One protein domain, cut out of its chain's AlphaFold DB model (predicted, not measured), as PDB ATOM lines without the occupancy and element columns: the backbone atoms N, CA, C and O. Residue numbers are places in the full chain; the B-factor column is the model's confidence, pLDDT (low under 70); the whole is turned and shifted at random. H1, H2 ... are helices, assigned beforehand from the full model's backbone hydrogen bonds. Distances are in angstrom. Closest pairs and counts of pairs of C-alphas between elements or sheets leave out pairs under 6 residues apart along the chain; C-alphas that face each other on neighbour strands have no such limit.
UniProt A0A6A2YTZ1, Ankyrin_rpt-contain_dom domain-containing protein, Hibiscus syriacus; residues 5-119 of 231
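This is residues 5 to 119 of the 231 residues of the protein "Ankyrin_rpt-contain_dom domain-containing protein" of Hibiscus syriacus (UniProt A0A6A2YTZ1). Look first for H6, a long helix whose outer part runs out as an arm from a small body of three helical hairpins stacked side by side, H1 with H2, H3 with H4 and H5 with H6. In the body H1, H3 and H5 make one layer, running the same way, and H2, H4 and the first part of H6 make the other; residues 105 to 119, of which 105 to 117 belong to H6, stick out. The printed part has 115 residues, with six named helices, H1 to H6 in order along the chain, and no named strand: the class is all helix. It is compact, with a radius of gyration of the C-alphas of 14.8 A, and spans 44 by 38 by 27 A, the arm included.

Find C-alpha 91 at (-12.722, -14.285, -14.467); from there H6, residues 91 to 117, runs 38.6 A to C-alpha 117 at (1.361, -19.272, 21.171). Just before it comes H5, residues 81 to 87. Going back along the chain you meet H4, residues 58 to 66, 12.3 A long, and H3, residues 48 to 54. H2 is residues 25 to 33, 12.0 A long. H1, residues 6 to 22, begins at C-alpha 6 at (23.436, -18.751, -14.155) and is 24.6 A long.

Start at the hub, H3 and H4, which touch three helices each. They form a hairpin, closest at the C-alphas of Leu 49 and Val 61, 5.8 A, with a shallow tilt of 34 degrees, only just short of steep, opposite ways. H3 touches H5 at Met 50 and Ala 81, C-alphas 4.2 A apart, at a shallow tilt of 14 degrees, the same way. H1 touches H3 with residues 16 to 22 alone; the closest C-alphas, of Cys 17 and Pro 48, are 4.4 A apart. H4 touches H2, with the C-alphas of Val 60 and Val 25 5.0 A apart. H6 touches H4 with residues 92 to 100 alone, closest at the C-alphas of Ala 93 and Thr 58, 4.8 A. H1 and H2 form a hairpin, as do H5 and H6. H1 and H6 are apart. In each of the six helices every backbone O i to N i+4 pair is within hydrogen-bond range.

The farthest C-alphas, of Asn 22 and Gly 119, are 47.8 A apart. The printed part has no cut. The links H2 to H3, residues 34 to 47, and H4 to H5, residues 67 to 80, are long. In the B-factor column the mean pLDDT of the printed part is 92.0; look for values under 70 at residues 5 to 8 and 115 to 119.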
ATOM      1  N   ASN A   5      26.207 -22.041 -14.688       55.72
ATOM      2  CA  ASN A   5      24.849 -22.351 -14.203       55.72
ATOM      3  C   ASN A   5      23.856 -21.184 -14.346       55.72
ATOM      4  O   ASN A   5      22.722 -21.386 -14.756       55.72
ATOM      5  N   VAL A   6      24.308 -19.943 -14.130       59.94
ATOM      6  CA  VAL A   6      23.436 -18.751 -14.155       59.94
ATOM      7  C   VAL A   6      22.777 -18.525 -15.524       59.94
ATOM      8  O   VAL A   6      21.635 -18.081 -15.599       59.94
ATOM      9  N   SER A   7      23.473 -18.838 -16.622       66.12
ATOM     10  CA  SER A   7      22.920 -18.671 -17.972       66.12
ATOM     11  C   SER A   7      21.850 -19.709 -18.307       66.12
ATOM     12  O   SER A   7      20.890 -19.376 -18.992       66.12
ATOM     13  N   ALA A   8      22.010 -20.946 -17.826       68.25
ATOM     14  CA  ALA A   8      21.059 -22.028 -18.066       68.25
ATOM     15  C   ALA A   8      19.776 -21.834 -17.242       68.25
ATOM     16  O   ALA A   8      18.678 -22.047 -17.757       68.25
ATOM     17  N   ASP A   9      19.908 -21.350 -16.004       70.56
ATOM     18  CA  ASP A   9      18.772 -21.013 -15.142       70.56
ATOM     19  C   ASP A   9      17.962 -19.841 -15.729       70.56
ATOM     20  O   ASP A   9      16.735 -19.909 -15.813       70.56
ATOM     21  N   MET A  10      18.644 -18.802 -16.238       78.81
ATOM     22  CA  MET A  10      18.006 -17.670 -16.926       78.81
ATOM     23  C   MET A  10      17.295 -18.095 -18.222       78.81
ATOM     24  O   MET A  10      16.194 -17.625 -18.506       78.81
ATOM     25  N   GLU A  11      17.900 -18.988 -19.009       87.56
ATOM     26  CA  GLU A  11      17.288 -19.512 -20.235       87.56
ATOM     27  C   GLU A  11      16.045 -20.359 -19.931       87.56
ATOM     28  O   GLU A  11      15.015 -20.211 -20.588       87.56
ATOM     29  N   THR A  12      16.108 -21.204 -18.902       91.25
ATOM     30  CA  THR A  12      14.991 -22.068 -18.495       91.25
ATOM     31  C   THR A  12      13.821 -21.254 -17.930       91.25
ATOM     32  O   THR A  12      12.662 -21.547 -18.235       91.25
ATOM     33  N   GLY A  13      14.107 -20.199 -17.159       93.31
ATOM     34  CA  GLY A  13      13.101 -19.255 -16.669       93.31
ATOM     35  C   GLY A  13      12.371 -18.530 -17.804       93.31
ATOM     36  O   GLY A  13      11.140 -18.506 -17.833       93.31
ATOM     37  N   GLU A  14      13.105 -18.024 -18.800       96.56
ATOM     38  CA  GLU A  14      12.491 -17.375 -19.969       96.56
ATOM     39  C   GLU A  14      11.628 -18.363 -20.772       96.56
ATOM     40  O   GLU A  14      10.512 -18.032 -21.173       96.56
ATOM     41  N   GLN A  15      12.082 -19.612 -20.938       97.69
ATOM     42  CA  GLN A  15      11.287 -20.658 -21.590       97.69
ATOM     43  C   GLN A  15       9.979 -20.963 -20.846       97.69
ATOM     44  O   GLN A  15       8.976 -21.298 -21.490       97.69
ATOM     45  N   LEU A  16       9.974 -20.864 -19.513       98.50
ATOM     46  CA  LEU A  16       8.771 -21.029 -18.701       98.50
ATOM     47  C   LEU A  16       7.820 -19.838 -18.872       98.50
ATOM     48  O   LEU A  16       6.617 -20.053 -19.034       98.50
ATOM     49  N   CYS A  17       8.339 -18.608 -18.926       98.31
ATOM     50  CA  CYS A  17       7.543 -17.427 -19.276       98.31
ATOM     51  C   CYS A  17       6.923 -17.558 -20.672       98.31
ATOM     52  O   CYS A  17       5.729 -17.313 -20.833       98.31
ATOM     53  N   ASP A  18       7.675 -18.027 -21.670       98.31
ATOM     54  CA  ASP A  18       7.149 -18.285 -23.014       98.31
ATOM     55  C   ASP A  18       6.046 -19.347 -23.024       98.31
ATOM     56  O   ASP A  18       5.019 -19.173 -23.684       98.31
ATOM     57  N   ALA A  19       6.227 -20.456 -22.300       98.69
ATOM     58  CA  ALA A  19       5.189 -21.478 -22.175       98.69
ATOM     59  C   ALA A  19       3.919 -20.896 -21.530       98.69
ATOM     60  O   ALA A  19       2.812 -21.154 -22.005       98.69
ATOM     61  N   ALA A  20       4.086 -20.053 -20.507       98.75
ATOM     62  CA  ALA A  20       2.990 -19.375 -19.834       98.75
ATOM     63  C   ALA A  20       2.256 -18.373 -20.728       98.75
ATOM     64  O   ALA A  20       1.028 -18.395 -20.757       98.75
ATOM     65  N   ARG A  21       2.972 -17.561 -21.516       98.50
ATOM     66  CA  ARG A  21       2.367 -16.634 -22.490       98.50
ATOM     67  C   ARG A  21       1.545 -17.373 -23.550       98.50
ATOM     68  O   ARG A  21       0.483 -16.911 -23.958       98.50
ATOM     69  N   ASN A  22       2.028 -18.535 -23.983       98.38
ATOM     70  CA  ASN A  22       1.386 -19.336 -25.025       98.38
ATOM     71  C   ASN A  22       0.280 -20.270 -24.505       98.38
ATOM     72  O   ASN A  22      -0.382 -20.918 -25.314       98.38
ATOM     73  N   GLY A  23       0.085 -20.374 -23.187       98.50
ATOM     74  CA  GLY A  23      -0.880 -21.307 -22.600       98.50
ATOM     75  C   GLY A  23      -0.478 -22.782 -22.724       98.50
ATOM     76  O   GLY A  23      -1.318 -23.669 -22.573       98.50
ATOM     77  N   ASP A  24       0.797 -23.075 -22.997       98.62
ATOM     78  CA  ASP A  24       1.296 -24.441 -23.175       98.62
ATOM     79  C   ASP A  24       1.525 -25.114 -21.816       98.62
ATOM     80  O   ASP A  24       2.640 -25.183 -21.290       98.62
ATOM     81  N   VAL A  25       0.440 -25.627 -21.234       98.62
ATOM     82  CA  VAL A  25       0.456 -26.313 -19.934       98.62
ATOM     83  C   VAL A  25       1.361 -27.544 -19.919       98.62
ATOM     84  O   VAL A  25       1.950 -27.860 -18.886       98.62
ATOM     85  N   THR A  26       1.519 -28.232 -21.054       98.56
ATOM     86  CA  THR A  26       2.361 -29.435 -21.132       98.56
ATOM     87  C   THR A  26       3.828 -29.050 -21.022       98.56
ATOM     88  O   THR A  26       4.561 -29.618 -20.208       98.56
ATOM     89  N   LYS A  27       4.252 -28.040 -21.789       98.50
ATOM     90  CA  LYS A  27       5.612 -27.509 -21.715       98.50
ATOM     91  C   LYS A  27       5.887 -26.866 -20.361       98.50
ATOM     92  O   LYS A  27       6.933 -27.146 -19.784       98.50
ATOM     93  N   ALA A  28       4.948 -26.086 -19.822       98.56
ATOM     94  CA  ALA A  28       5.085 -25.481 -18.497       98.56
ATOM     95  C   ALA A  28       5.318 -26.551 -17.416       98.56
ATOM     96  O   ALA A  28       6.305 -26.478 -16.690       98.56
ATOM     97  N   LYS A  29       4.488 -27.606 -17.367       98.56
ATOM     98  CA  LYS A  29       4.665 -28.722 -16.420       98.56
ATOM     99  C   LYS A  29       5.993 -29.458 -16.608       98.56
ATOM    100  O   LYS A  29       6.626 -29.811 -15.618       98.56
ATOM    101  N   SER A  30       6.428 -29.672 -17.851       98.38
ATOM    102  CA  SER A  30       7.719 -30.309 -18.152       98.38
ATOM    103  C   SER A  30       8.909 -29.478 -17.654       98.38
ATOM    104  O   SER A  30       9.826 -30.012 -17.029       98.38
ATOM    105  N   LEU A  31       8.879 -28.160 -17.884       98.19
ATOM    106  CA  LEU A  31       9.910 -27.227 -17.424       98.19
ATOM    107  C   LEU A  31       9.957 -27.162 -15.894       98.19
ATOM    108  O   LEU A  31      11.029 -27.311 -15.313       98.19
ATOM    109  N   ILE A  32       8.798 -27.045 -15.240       98.06
ATOM    110  CA  ILE A  32       8.675 -27.086 -13.775       98.06
ATOM    111  C   ILE A  32       9.261 -28.391 -13.219       98.06
ATOM    112  O   ILE A  32      10.082 -28.363 -12.306       98.06
ATOM    113  N   ALA A  33       8.897 -29.541 -13.797       97.25
ATOM    114  CA  ALA A  33       9.419 -30.844 -13.377       97.25
ATOM    115  C   ALA A  33      10.939 -30.982 -13.585       97.25
ATOM    116  O   ALA A  33      11.584 -31.771 -12.897       97.25
ATOM    117  N   SER A  34      11.508 -30.204 -14.509       95.50
ATOM    118  CA  SER A  34      12.949 -30.135 -14.770       95.50
ATOM    119  C   SER A  34      13.678 -29.125 -13.872       95.50
ATOM    120  O   SER A  34      14.888 -28.967 -14.009       95.50
ATOM    121  N   GLY A  35      12.971 -28.463 -12.948       92.50
ATOM    122  CA  GLY A  35      13.541 -27.514 -11.991       92.50
ATOM    123  C   GLY A  35      13.512 -26.051 -12.432       92.50
ATOM    124  O   GLY A  35      14.253 -25.251 -11.872       92.50
ATOM    125  N   ALA A  36      12.685 -25.684 -13.419       95.38
ATOM    126  CA  ALA A  36      12.508 -24.284 -13.801       95.38
ATOM    127  C   ALA A  36      12.030 -23.429 -12.614       95.38
ATOM    128  O   ALA A  36      11.103 -23.812 -11.895       95.38
ATOM    129  N   ASP A  37      12.628 -22.249 -12.447       93.31
ATOM    130  CA  ASP A  37      12.248 -21.301 -11.402       93.31
ATOM    131  C   ASP A  37      10.896 -20.640 -11.721       93.31
ATOM    132  O   ASP A  37      10.776 -19.788 -12.601       93.31
ATOM    133  N   VAL A  38       9.863 -21.021 -10.971       96.25
ATOM    134  CA  VAL A  38       8.503 -20.472 -11.096       96.25
ATOM    135  C   VAL A  38       8.375 -19.025 -10.605       96.25
ATOM    136  O   VAL A  38       7.355 -18.385 -10.867       96.25
ATOM    137  N   SER A  39       9.388 -18.507  -9.903       94.56
ATOM    138  CA  SER A  39       9.472 -17.120  -9.431       94.56
ATOM    139  C   SER A  39      10.290 -16.205 -10.351       94.56
ATOM    140  O   SER A  39      10.414 -15.013 -10.066       94.56
ATOM    141  N   PHE A  40      10.810 -16.740 -11.462       94.25
ATOM    142  CA  PHE A  40      11.610 -15.998 -12.431       94.25
ATOM    143  C   PHE A  40      10.871 -14.761 -12.959       94.25
ATOM    144  O   PHE A  40       9.680 -14.825 -13.257       94.25
ATOM    145  N   PHE A  41      11.591 -13.652 -13.120       94.69
ATOM    146  CA  PHE A  41      11.090 -12.442 -13.767       94.69
ATOM    147  C   PHE A  41      11.701 -12.317 -15.161       94.69
ATOM    148  O   PHE A  41      12.924 -12.306 -15.308       94.69
ATOM    149  N   ASP A  42      10.845 -12.196 -16.174       95.00
ATOM    150  CA  ASP A  42      11.272 -11.935 -17.546       95.00
ATOM    151  C   ASP A  42      11.772 -10.491 -17.745       95.00
ATOM    152  O   ASP A  42      11.820  -9.664 -16.828       95.00
ATOM    153  N   ARG A  43      12.146 -10.170 -18.987       93.81
ATOM    154  CA  ARG A  43      12.640  -8.836 -19.370       93.81
ATOM    155  C   ARG A  43      11.612  -7.716 -19.210       93.81
ATOM    156  O   ARG A  43      12.019  -6.561 -19.104       93.81
ATOM    157  N   ASP A  44      10.324  -8.046 -19.185       92.69
ATOM    158  CA  ASP A  44       9.234  -7.098 -18.956       92.69
ATOM    159  C   ASP A  44       8.910  -6.958 -17.455       92.69
ATOM    160  O   ASP A  44       8.037  -6.178 -17.067       92.69
ATOM    161  N   GLY A  45       9.626  -7.687 -16.591       95.62
ATOM    162  CA  GLY A  45       9.397  -7.710 -15.153       95.62
ATOM    163  C   GLY A  45       8.140  -8.484 -14.766       95.62
ATOM    164  O   GLY A  45       7.531  -8.176 -13.741       95.62
ATOM    165  N   LEU A  46       7.730  -9.468 -15.570       97.81
ATOM    166  CA  LEU A  46       6.596 -10.340 -15.284       97.81
ATOM    167  C   LEU A  46       7.060 -11.755 -14.941       97.81
ATOM    168  O   LEU A  46       7.994 -12.294 -15.533       97.81
ATOM    169  N   THR A  47       6.364 -12.382 -13.995       98.44
ATOM    170  CA  THR A  47       6.549 -13.806 -13.693       98.44
ATOM    171  C   THR A  47       5.789 -14.686 -14.691       98.44
ATOM    172  O   THR A  47       4.860 -14.204 -15.358       98.44
ATOM    173  N   PRO A  48       6.090 -15.997 -14.791       98.75
ATOM    174  CA  PRO A  48       5.257 -16.921 -15.555       98.75
ATOM    175  C   PRO A  48       3.780 -16.856 -15.138       98.75
ATOM    176  O   PRO A  48       2.891 -16.864 -15.990       98.75
ATOM    177  N   LEU A  49       3.504 -16.719 -13.833       98.88
ATOM    178  CA  LEU A  49       2.140 -16.647 -13.303       98.88
ATOM    179  C   LEU A  49       1.410 -15.386 -13.786       98.88
ATOM    180  O   LEU A  49       0.260 -15.481 -14.209       98.88
ATOM    181  N   MET A  50       2.081 -14.229 -13.786       98.81
ATOM    182  CA  MET A  50       1.527 -12.978 -14.322       98.81
ATOM    183  C   MET A  50       1.246 -13.079 -15.822       98.81
ATOM    184  O   MET A  50       0.177 -12.665 -16.266       98.81
ATOM    185  N   ASN A  51       2.171 -13.653 -16.598       98.69
ATOM    186  CA  ASN A  51       1.995 -13.852 -18.038       98.69
ATOM    187  C   ASN A  51       0.782 -14.749 -18.349       98.69
ATOM    188  O   ASN A  51      -0.045 -14.390 -19.188       98.69
ATOM    189  N   ALA A  52       0.640 -15.880 -17.648       98.88
ATOM    190  CA  ALA A  52      -0.507 -16.774 -17.807       98.88
ATOM    191  C   ALA A  52      -1.828 -16.102 -17.392       98.88
ATOM    192  O   ALA A  52      -2.825 -16.215 -18.102       98.88
ATOM    193  N   ALA A  53      -1.834 -15.372 -16.272       98.81
ATOM    194  CA  ALA A  53      -3.021 -14.701 -15.747       98.81
ATOM    195  C   ALA A  53      -3.503 -13.553 -16.649       98.81
ATOM    196  O   ALA A  53      -4.692 -13.467 -16.952       98.81
ATOM    197  N   LYS A  54      -2.572 -12.727 -17.145       98.56
ATOM    198  CA  LYS A  54      -2.834 -11.622 -18.082       98.56
ATOM    199  C   LYS A  54      -3.491 -12.076 -19.386       98.56
ATOM    200  O   LYS A  54      -4.184 -11.286 -20.015       98.56
ATOM    201  N   LEU A  55      -3.242 -13.319 -19.800       98.62
ATOM    202  CA  LEU A  55      -3.758 -13.906 -21.041       98.62
ATOM    203  C   LEU A  55      -4.856 -14.957 -20.805       98.62
ATOM    204  O   LEU A  55      -5.327 -15.571 -21.760       98.62
ATOM    205  N   GLY A  56      -5.265 -15.170 -19.550       98.50
ATOM    206  CA  GLY A  56      -6.382 -16.046 -19.194       98.50
ATOM    207  C   GLY A  56      -6.093 -17.543 -19.309       98.50
ATOM    208  O   GLY A  56      -7.026 -18.339 -19.401       98.50
ATOM    209  N   HIS A  57      -4.823 -17.955 -19.292       98.81
ATOM    210  CA  HIS A  57      -4.414 -19.360 -19.410       98.81
ATOM    211  C   HIS A  57      -4.559 -20.104 -18.078       98.81
ATOM    212  O   HIS A  57      -3.573 -20.459 -17.426       98.81
ATOM    213  N   THR A  58      -5.806 -20.337 -17.663       98.81
ATOM    214  CA  THR A  58      -6.167 -20.870 -16.338       98.81
ATOM    215  C   THR A  58      -5.452 -22.178 -15.982       98.81
ATOM    216  O   THR A  58      -5.029 -22.361 -14.841       98.81
ATOM    217  N   ASP A  59      -5.266 -23.095 -16.932       98.81
ATOM    218  CA  ASP A  59      -4.598 -24.375 -16.652       98.81
ATOM    219  C   ASP A  59      -3.101 -24.214 -16.365       98.81
ATOM    220  O   ASP A  59      -2.544 -24.950 -15.545       98.81
ATOM    221  N   VAL A  60      -2.451 -23.220 -16.980       98.88
ATOM    222  CA  VAL A  60      -1.066 -22.870 -16.647       98.88
ATOM    223  C   VAL A  60      -1.001 -22.166 -15.293       98.88
ATOM    224  O   VAL A  60      -0.121 -22.484 -14.498       98.88
ATOM    225  N   VAL A  61      -1.960 -21.280 -14.989       98.94
ATOM    226  CA  VAL A  61      -2.090 -20.647 -13.662       98.94
ATOM    227  C   VAL A  61      -2.172 -21.711 -12.562       98.94
ATOM    228  O   VAL A  61      -1.398 -21.660 -11.610       98.94
ATOM    229  N   LYS A  62      -3.043 -22.720 -12.720       98.88
ATOM    230  CA  LYS A  62      -3.162 -23.848 -11.775       98.88
ATOM    231  C   LYS A  62      -1.833 -24.592 -11.617       98.88
ATOM    232  O   LYS A  62      -1.380 -24.782 -10.494       98.88
ATOM    233  N   ALA A  63      -1.182 -24.957 -12.726       98.75
ATOM    234  CA  ALA A  63       0.084 -25.692 -12.695       98.75
ATOM    235  C   ALA A  63       1.214 -24.916 -11.993       98.75
ATOM    236  O   ALA A  63       2.000 -25.501 -11.253       98.75
ATOM    237  N   LEU A  64       1.293 -23.599 -12.208       98.81
ATOM    238  CA  LEU A  64       2.284 -22.736 -11.566       98.81
ATOM    239  C   LEU A  64       2.019 -22.583 -10.063       98.81
ATOM    240  O   LEU A  64       2.957 -22.664  -9.274       98.81
ATOM    241  N   LEU A  65       0.759 -22.413  -9.651       98.56
ATOM    242  CA  LEU A  65       0.385 -22.348  -8.233       98.56
ATOM    243  C   LEU A  65       0.652 -23.674  -7.506       98.56
ATOM    244  O   LEU A  65       1.205 -23.664  -6.409       98.56
ATOM    245  N   GLU A  66       0.331 -24.815  -8.127       98.12
ATOM    246  CA  GLU A  66       0.658 -26.157  -7.609       98.12
ATOM    247  C   GLU A  66       2.170 -26.350  -7.420       98.12
ATOM    248  O   GLU A  66       2.599 -27.042  -6.497       98.12
ATOM    249  N   ALA A  67       2.977 -25.710  -8.269       97.12
ATOM    250  CA  ALA A  67       4.432 -25.707  -8.190       97.12
ATOM    251  C   ALA A  67       5.007 -24.670  -7.204       97.12
ATOM    252  O   ALA A  67       6.223 -24.571  -7.067       97.12
ATOM    253  N   GLY A  68       4.156 -23.903  -6.514       94.38
ATOM    254  CA  GLY A  68       4.573 -22.920  -5.515       94.38
ATOM    255  C   GLY A  68       4.951 -21.550  -6.079       94.38
ATOM    256  O   GLY A  68       5.676 -20.810  -5.414       94.38
ATOM    257  N   ALA A  69       4.479 -21.184  -7.277       96.31
ATOM    258  CA  ALA A  69       4.660 -19.829  -7.792       96.31
ATOM    259  C   ALA A  69       4.077 -18.788  -6.809       96.31
ATOM    260  O   ALA A  69       2.951 -18.965  -6.328       96.31
ATOM    261  N   PRO A  70       4.798 -17.690  -6.519       92.62
ATOM    262  CA  PRO A  70       4.340 -16.676  -5.576       92.62
ATOM    263  C   PRO A  70       3.125 -15.925  -6.134       92.62
ATOM    264  O   PRO A  70       3.241 -15.097  -7.039       92.62
ATOM    265  N   TRP A  71       1.948 -16.199  -5.571       93.12
ATOM    266  CA  TRP A  71       0.678 -15.597  -5.997       93.12
ATOM    267  C   TRP A  71       0.624 -14.076  -5.778       93.12
ATOM    268  O   TRP A  71      -0.082 -13.378  -6.503       93.12
ATOM    269  N   ASN A  72       1.387 -13.568  -4.806       92.38
ATOM    270  CA  ASN A  72       1.441 -12.165  -4.394       92.38
ATOM    271  C   ASN A  72       2.650 -11.394  -4.953       92.38
ATOM    272  O   ASN A  72       2.904 -10.270  -4.522       92.38
ATOM    273  N   ALA A  73       3.416 -11.973  -5.885       92.31
ATOM    274  CA  ALA A  73       4.486 -11.240  -6.557       92.31
ATOM    275  C   ALA A  73       3.915 -10.021  -7.301       92.31
ATOM    276  O   ALA A  73       2.808 -10.081  -7.841       92.31
ATOM    277  N   LEU A  74       4.690  -8.935  -7.359       94.38
ATOM    278  CA  LEU A  74       4.290  -7.677  -7.989       94.38
ATOM    279  C   LEU A  74       5.229  -7.328  -9.142       94.38
ATOM    280  O   LEU A  74       6.446  -7.472  -9.039       94.38
ATOM    281  N   SER A  75       4.644  -6.867 -10.242       92.94
ATOM    282  CA  SER A  75       5.379  -6.310 -11.377       92.94
ATOM    283  C   SER A  75       5.936  -4.912 -11.047       92.94
ATOM    284  O   SER A  75       5.510  -4.296 -10.065       92.94
ATOM    285  N   PRO A  76       6.824  -4.335 -11.882       94.56
ATOM    286  CA  PRO A  76       7.315  -2.963 -11.700       94.56
ATOM    287  C   PRO A  76       6.220  -1.885 -11.656       94.56
ATOM    288  O   PRO A  76       6.451  -0.800 -11.127       94.56
ATOM    289  N   SER A  77       5.033  -2.165 -12.206       92.75
ATOM    290  CA  SER A  77       3.860  -1.283 -12.146       92.75
ATOM    291  C   SER A  77       2.918  -1.598 -10.979       92.75
ATOM    292  O   SER A  77       1.802  -1.091 -10.953       92.75
ATOM    293  N   ASN A  78       3.377  -2.391 -10.005       94.75
ATOM    294  CA  ASN A  78       2.654  -2.756  -8.787       94.75
ATOM    295  C   ASN A  78       1.362  -3.560  -9.032       94.75
ATOM    296  O   ASN A  78       0.405  -3.435  -8.274       94.75
ATOM    297  N   HIS A  79       1.352  -4.394 -10.077       94.56
ATOM    298  CA  HIS A  79       0.264  -5.335 -10.365       94.56
ATOM    299  C   HIS A  79       0.688  -6.773 -10.073       94.56
ATOM    300  O   HIS A  79       1.769  -7.199 -10.496       94.56
ATOM    301  N   SER A  80      -0.184  -7.513  -9.394       97.62
ATOM    302  CA  SER A  80      -0.120  -8.960  -9.194       97.62
ATOM    303  C   SER A  80      -0.706  -9.727 -10.383       97.62
ATOM    304  O   SER A  80      -1.345  -9.158 -11.272       97.62
ATOM    305  N   ALA A  81      -0.544 -11.053 -10.392       98.25
ATOM    306  CA  ALA A  81      -1.239 -11.911 -11.353       98.25
ATOM    307  C   ALA A  81      -2.774 -11.754 -11.265       98.25
ATOM    308  O   ALA A  81      -3.454 -11.787 -12.291       98.25
ATOM    309  N   GLY A  82      -3.308 -11.540 -10.054       98.25
ATOM    310  CA  GLY A  82      -4.733 -11.290  -9.827       98.25
ATOM    311  C   GLY A  82      -5.207 -10.029 -10.544       98.25
ATOM    312  O   GLY A  82      -6.163 -10.102 -11.316       98.25
ATOM    313  N   ASP A  83      -4.482  -8.920 -10.377       98.12
ATOM    314  CA  ASP A  83      -4.804  -7.641 -11.025       98.12
ATOM    315  C   ASP A  83      -4.802  -7.779 -12.553       98.12
ATOM    316  O   ASP A  83      -5.773  -7.412 -13.210       98.12
ATOM    317  N   PHE A  84      -3.777  -8.424 -13.125       98.56
ATOM    318  CA  PHE A  84      -3.716  -8.655 -14.570       98.56
ATOM    319  C   PHE A  84      -4.892  -9.482 -15.104       98.56
ATOM    320  O   PHE A  84      -5.415  -9.170 -16.174       98.56
ATOM    321  N   SER A  85      -5.308 -10.534 -14.391       98.19
ATOM    322  CA  SER A  85      -6.467 -11.336 -14.805       98.19
ATOM    323  C   SER A  85      -7.785 -10.567 -14.689       98.19
ATOM    324  O   SER A  85      -8.644 -10.710 -15.557       98.19
ATOM    325  N   MET A  86      -7.934  -9.723 -13.665       97.81
ATOM    326  CA  MET A  86      -9.124  -8.897 -13.466       97.81
ATOM    327  C   MET A  86      -9.228  -7.802 -14.534       97.81
ATOM    328  O   MET A  86     -10.270  -7.687 -15.179       97.81
ATOM    329  N   ASP A  87      -8.145  -7.065 -14.781       97.62
ATOM    330  CA  ASP A  87      -8.095  -5.984 -15.774       97.62
ATOM    331  C   ASP A  87      -8.341  -6.492 -17.202       97.62
ATOM    332  O   ASP A  87      -8.968  -5.811 -18.016       97.62
ATOM    333  N   ALA A  88      -7.879  -7.707 -17.511       97.25
ATOM    334  CA  ALA A  88      -8.101  -8.360 -18.799       97.25
ATOM    335  C   ALA A  88      -9.467  -9.074 -18.909       97.25
ATOM    336  O   ALA A  88      -9.814  -9.578 -19.979       97.25
ATOM    337  N   GLY A  89     -10.263  -9.121 -17.832       98.06
ATOM    338  CA  GLY A  89     -11.583  -9.763 -17.808       98.06
ATOM    339  C   GLY A  89     -11.554 -11.298 -17.763       98.06
ATOM    340  O   GLY A  89     -12.539 -11.952 -18.112       98.06
ATOM    341  N   HIS A  90     -10.442 -11.900 -17.342       98.50
ATOM    342  CA  HIS A  90     -10.251 -13.348 -17.247       98.50
ATOM    343  C   HIS A  90     -10.734 -13.900 -15.898       98.50
ATOM    344  O   HIS A  90      -9.945 -14.312 -15.047       98.50
ATOM    345  N   GLN A  91     -12.057 -13.933 -15.727       98.00
ATOM    346  CA  GLN A  91     -12.722 -14.285 -14.467       98.00
ATOM    347  C   GLN A  91     -12.292 -15.645 -13.889       98.00
ATOM    348  O   GLN A  91     -12.051 -15.744 -12.691       98.00
ATOM    349  N   GLU A  92     -12.158 -16.690 -14.712       98.50
ATOM    350  CA  GLU A  92     -11.785 -18.025 -14.215       98.50
ATOM    351  C   GLU A  92     -10.359 -18.040 -13.633       98.50
ATOM    352  O   GLU A  92     -10.125 -18.584 -12.554       98.50
ATOM    353  N   ALA A  93      -9.406 -17.395 -14.315       98.50
ATOM    354  CA  ALA A  93      -8.038 -17.257 -13.820       98.50
ATOM    355  C   ALA A  93      -7.999 -16.421 -12.530       98.50
ATOM    356  O   ALA A  93      -7.319 -16.805 -11.575       98.50
ATOM    357  N   PHE A  94      -8.777 -15.334 -12.474       98.62
ATOM    358  CA  PHE A  94      -8.919 -14.512 -11.275       98.62
ATOM    359  C   PHE A  94      -9.464 -15.318 -10.088       98.62
ATOM    360  O   PHE A  94      -8.906 -15.256  -8.997       98.62
ATOM    361  N   GLU A  95     -10.511 -16.121 -10.287       98.38
ATOM    362  CA  GLU A  95     -11.097 -16.950  -9.228       98.38
ATOM    363  C   GLU A  95     -10.112 -17.998  -8.697       98.38
ATOM    364  O   GLU A  95     -10.050 -18.229  -7.487       98.38
ATOM    365  N   VAL A  96      -9.303 -18.611  -9.568       98.62
ATOM    366  CA  VAL A  96      -8.234 -19.531  -9.147       98.62
ATOM    367  C   VAL A  96      -7.200 -18.807  -8.279       98.62
ATOM    368  O   VAL A  96      -6.841 -19.310  -7.213       98.62
ATOM    369  N   LEU A  97      -6.755 -17.620  -8.697       98.56
ATOM    370  CA  LEU A  97      -5.778 -16.810  -7.963       98.56
ATOM    371  C   LEU A  97      -6.327 -16.312  -6.621       98.56
ATOM    372  O   LEU A  97      -5.643 -16.425  -5.607       98.56
ATOM    373  N   LEU A  98      -7.572 -15.829  -6.595       97.69
ATOM    374  CA  LEU A  98      -8.256 -15.393  -5.380       97.69
ATOM    375  C   LEU A  98      -8.356 -16.539  -4.371       97.69
ATOM    376  O   LEU A  98      -8.030 -16.364  -3.198       97.69
ATOM    377  N   ASN A  99      -8.767 -17.725  -4.824       97.12
ATOM    378  CA  ASN A  99      -8.866 -18.897  -3.960       97.12
ATOM    379  C   ASN A  99      -7.496 -19.321  -3.415       97.12
ATOM    380  O   ASN A  99      -7.391 -19.623  -2.226       97.12
ATOM    381  N   ALA A 100      -6.451 -19.314  -4.247       93.69
ATOM    382  CA  ALA A 100      -5.091 -19.620  -3.808       93.69
ATOM    383  C   ALA A 100      -4.574 -18.597  -2.782       93.69
ATOM    384  O   ALA A 100      -4.046 -18.995  -1.743       93.69
ATOM    385  N   GLY A 101      -4.792 -17.300  -3.025       91.00
ATOM    386  CA  GLY A 101      -4.437 -16.227  -2.094       91.00
ATOM    387  C   GLY A 101      -5.160 -16.360  -0.752       91.00
ATOM    388  O   GLY A 101      -4.516 -16.393   0.291       91.00
ATOM    389  N   ILE A 102      -6.485 -16.554  -0.756       91.50
ATOM    390  CA  ILE A 102      -7.272 -16.759   0.475       91.50
ATOM    391  C   ILE A 102      -6.771 -17.981   1.257       91.50
ATOM    392  O   ILE A 102      -6.627 -17.916   2.479       91.50
ATOM    393  N   GLN A 103      -6.504 -19.102   0.582       92.19
ATOM    394  CA  GLN A 103      -5.980 -20.303   1.239       92.19
ATOM    395  C   GLN A 103      -4.607 -20.049   1.869       92.19
ATOM    396  O   GLN A 103      -4.390 -20.436   3.020       92.19
ATOM    397  N   ALA A 104      -3.705 -19.378   1.149       82.88
ATOM    398  CA  ALA A 104      -2.389 -19.018   1.657       82.88
ATOM    399  C   ALA A 104      -2.495 -18.119   2.898       82.88
ATOM    400  O   ALA A 104      -1.919 -18.455   3.930       82.88
ATOM    401  N   GLU A 105      -3.297 -17.054   2.847       86.38
ATOM    402  CA  GLU A 105      -3.504 -16.128   3.969       86.38
ATOM    403  C   GLU A 105      -4.106 -16.820   5.204       86.38
ATOM    404  O   GLU A 105      -3.674 -16.606   6.339       86.38
ATOM    405  N   LEU A 106      -5.059 -17.741   5.014       84.44
ATOM    406  CA  LEU A 106      -5.618 -18.530   6.118       84.44
ATOM    407  C   LEU A 106      -4.570 -19.438   6.778       84.44
ATOM    408  O   LEU A 106      -4.560 -19.586   8.010       84.44
ATOM    409  N   ILE A 107      -3.695 -20.056   5.976       83.12
ATOM    410  CA  ILE A 107      -2.602 -20.906   6.461       83.12
ATOM    411  C   ILE A 107      -1.563 -20.053   7.191       83.12
ATOM    412  O   ILE A 107      -1.248 -20.361   8.343       83.12
ATOM    413  N   LEU A 108      -1.084 -18.972   6.571       79.06
ATOM    414  CA  LEU A 108      -0.097 -18.054   7.144       79.06
ATOM    415  C   LEU A 108      -0.596 -17.468   8.463       79.06
ATOM    416  O   LEU A 108       0.080 -17.607   9.481       79.06
ATOM    417  N   GLY A 109      -1.831 -16.964   8.505       77.62
ATOM    418  CA  GLY A 109      -2.435 -16.472   9.740       77.62
ATOM    419  C   GLY A 109      -2.566 -17.560  10.816       77.62
ATOM    420  O   GLY A 109      -2.443 -17.289  12.013       77.62
ATOM    421  N   THR A 110      -2.795 -18.822  10.436       81.88
ATOM    422  CA  THR A 110      -2.823 -19.946  11.391       81.88
ATOM    423  C   THR A 110      -1.434 -20.266  11.937       81.88
ATOM    424  O   THR A 110      -1.294 -20.474  13.146       81.88
ATOM    425  N   ILE A 111      -0.413 -20.273  11.078       78.44
ATOM    426  CA  ILE A 111       0.988 -20.459  11.468       78.44
ATOM    427  C   ILE A 111       1.414 -19.325  12.403       78.44
ATOM    428  O   ILE A 111       1.904 -19.615  13.492       78.44
ATOM    429  N   ALA A 112       1.134 -18.068  12.050       74.44
ATOM    430  CA  ALA A 112       1.446 -16.895  12.862       74.44
ATOM    431  C   ALA A 112       0.811 -16.979  14.260       74.44
ATOM    432  O   ALA A 112       1.498 -16.832  15.272       74.44
ATOM    433  N   ARG A 113      -0.482 -17.331  14.360       80.44
ATOM    434  CA  ARG A 113      -1.149 -17.544  15.662       80.44
ATOM    435  C   ARG A 113      -0.520 -18.676  16.478       80.44
ATOM    436  O   ARG A 113      -0.458 -18.583  17.704       80.44
ATOM    437  N   LYS A 114      -0.079 -19.756  15.827       74.56
ATOM    438  CA  LYS A 114       0.566 -20.897  16.496       74.56
ATOM    439  C   LYS A 114       1.985 -20.554  16.964       74.56
ATOM    440  O   LYS A 114       2.338 -20.934  18.075       74.56
ATOM    441  N   ALA A 115       2.753 -19.817  16.163       69.19
ATOM    442  CA  ALA A 115       4.078 -19.316  16.523       69.19
ATOM    443  C   ALA A 115       3.998 -18.358  17.725       69.19
ATOM    444  O   ALA A 115       4.670 -18.592  18.728       69.19
ATOM    445  N   LYS A 116       3.052 -17.403  17.708       61.50
ATOM    446  CA  LYS A 116       2.774 -16.506  18.850       61.50
ATOM    447  C   LYS A 116       2.391 -17.269  20.129       61.50
ATOM    448  O   LYS A 116       2.753 -16.856  21.224       61.50
ATOM    449  N   LYS A 117       1.697 -18.410  20.018       60.47
ATOM    450  CA  LYS A 117       1.361 -19.272  21.171       60.47
ATOM    451  C   LYS A 117       2.573 -20.033  21.735       60.47
ATOM    452  O   LYS A 117       2.544 -20.414  22.903       60.47
ATOM    453  N   ASN A 118       3.612 -20.253  20.927       59.69
ATOM    454  CA  ASN A 118       4.818 -20.996  21.296       59.69
ATOM    455  C   ASN A 118       5.983 -20.106  21.777       59.69
ATOM    456  O   ASN A 118       7.021 -20.650  22.139       59.69
ATOM    457  N   GLY A 119       5.801 -18.782  21.849       54.25
ATOM    458  CA  GLY A 119       6.746 -17.860  22.494       54.25
ATOM    459  C   GLY A 119       7.812 -17.229  21.593       54.25
ATOM    460  O   GLY A 119       8.591 -16.430  22.102       54.25
TER     461      GLY A 119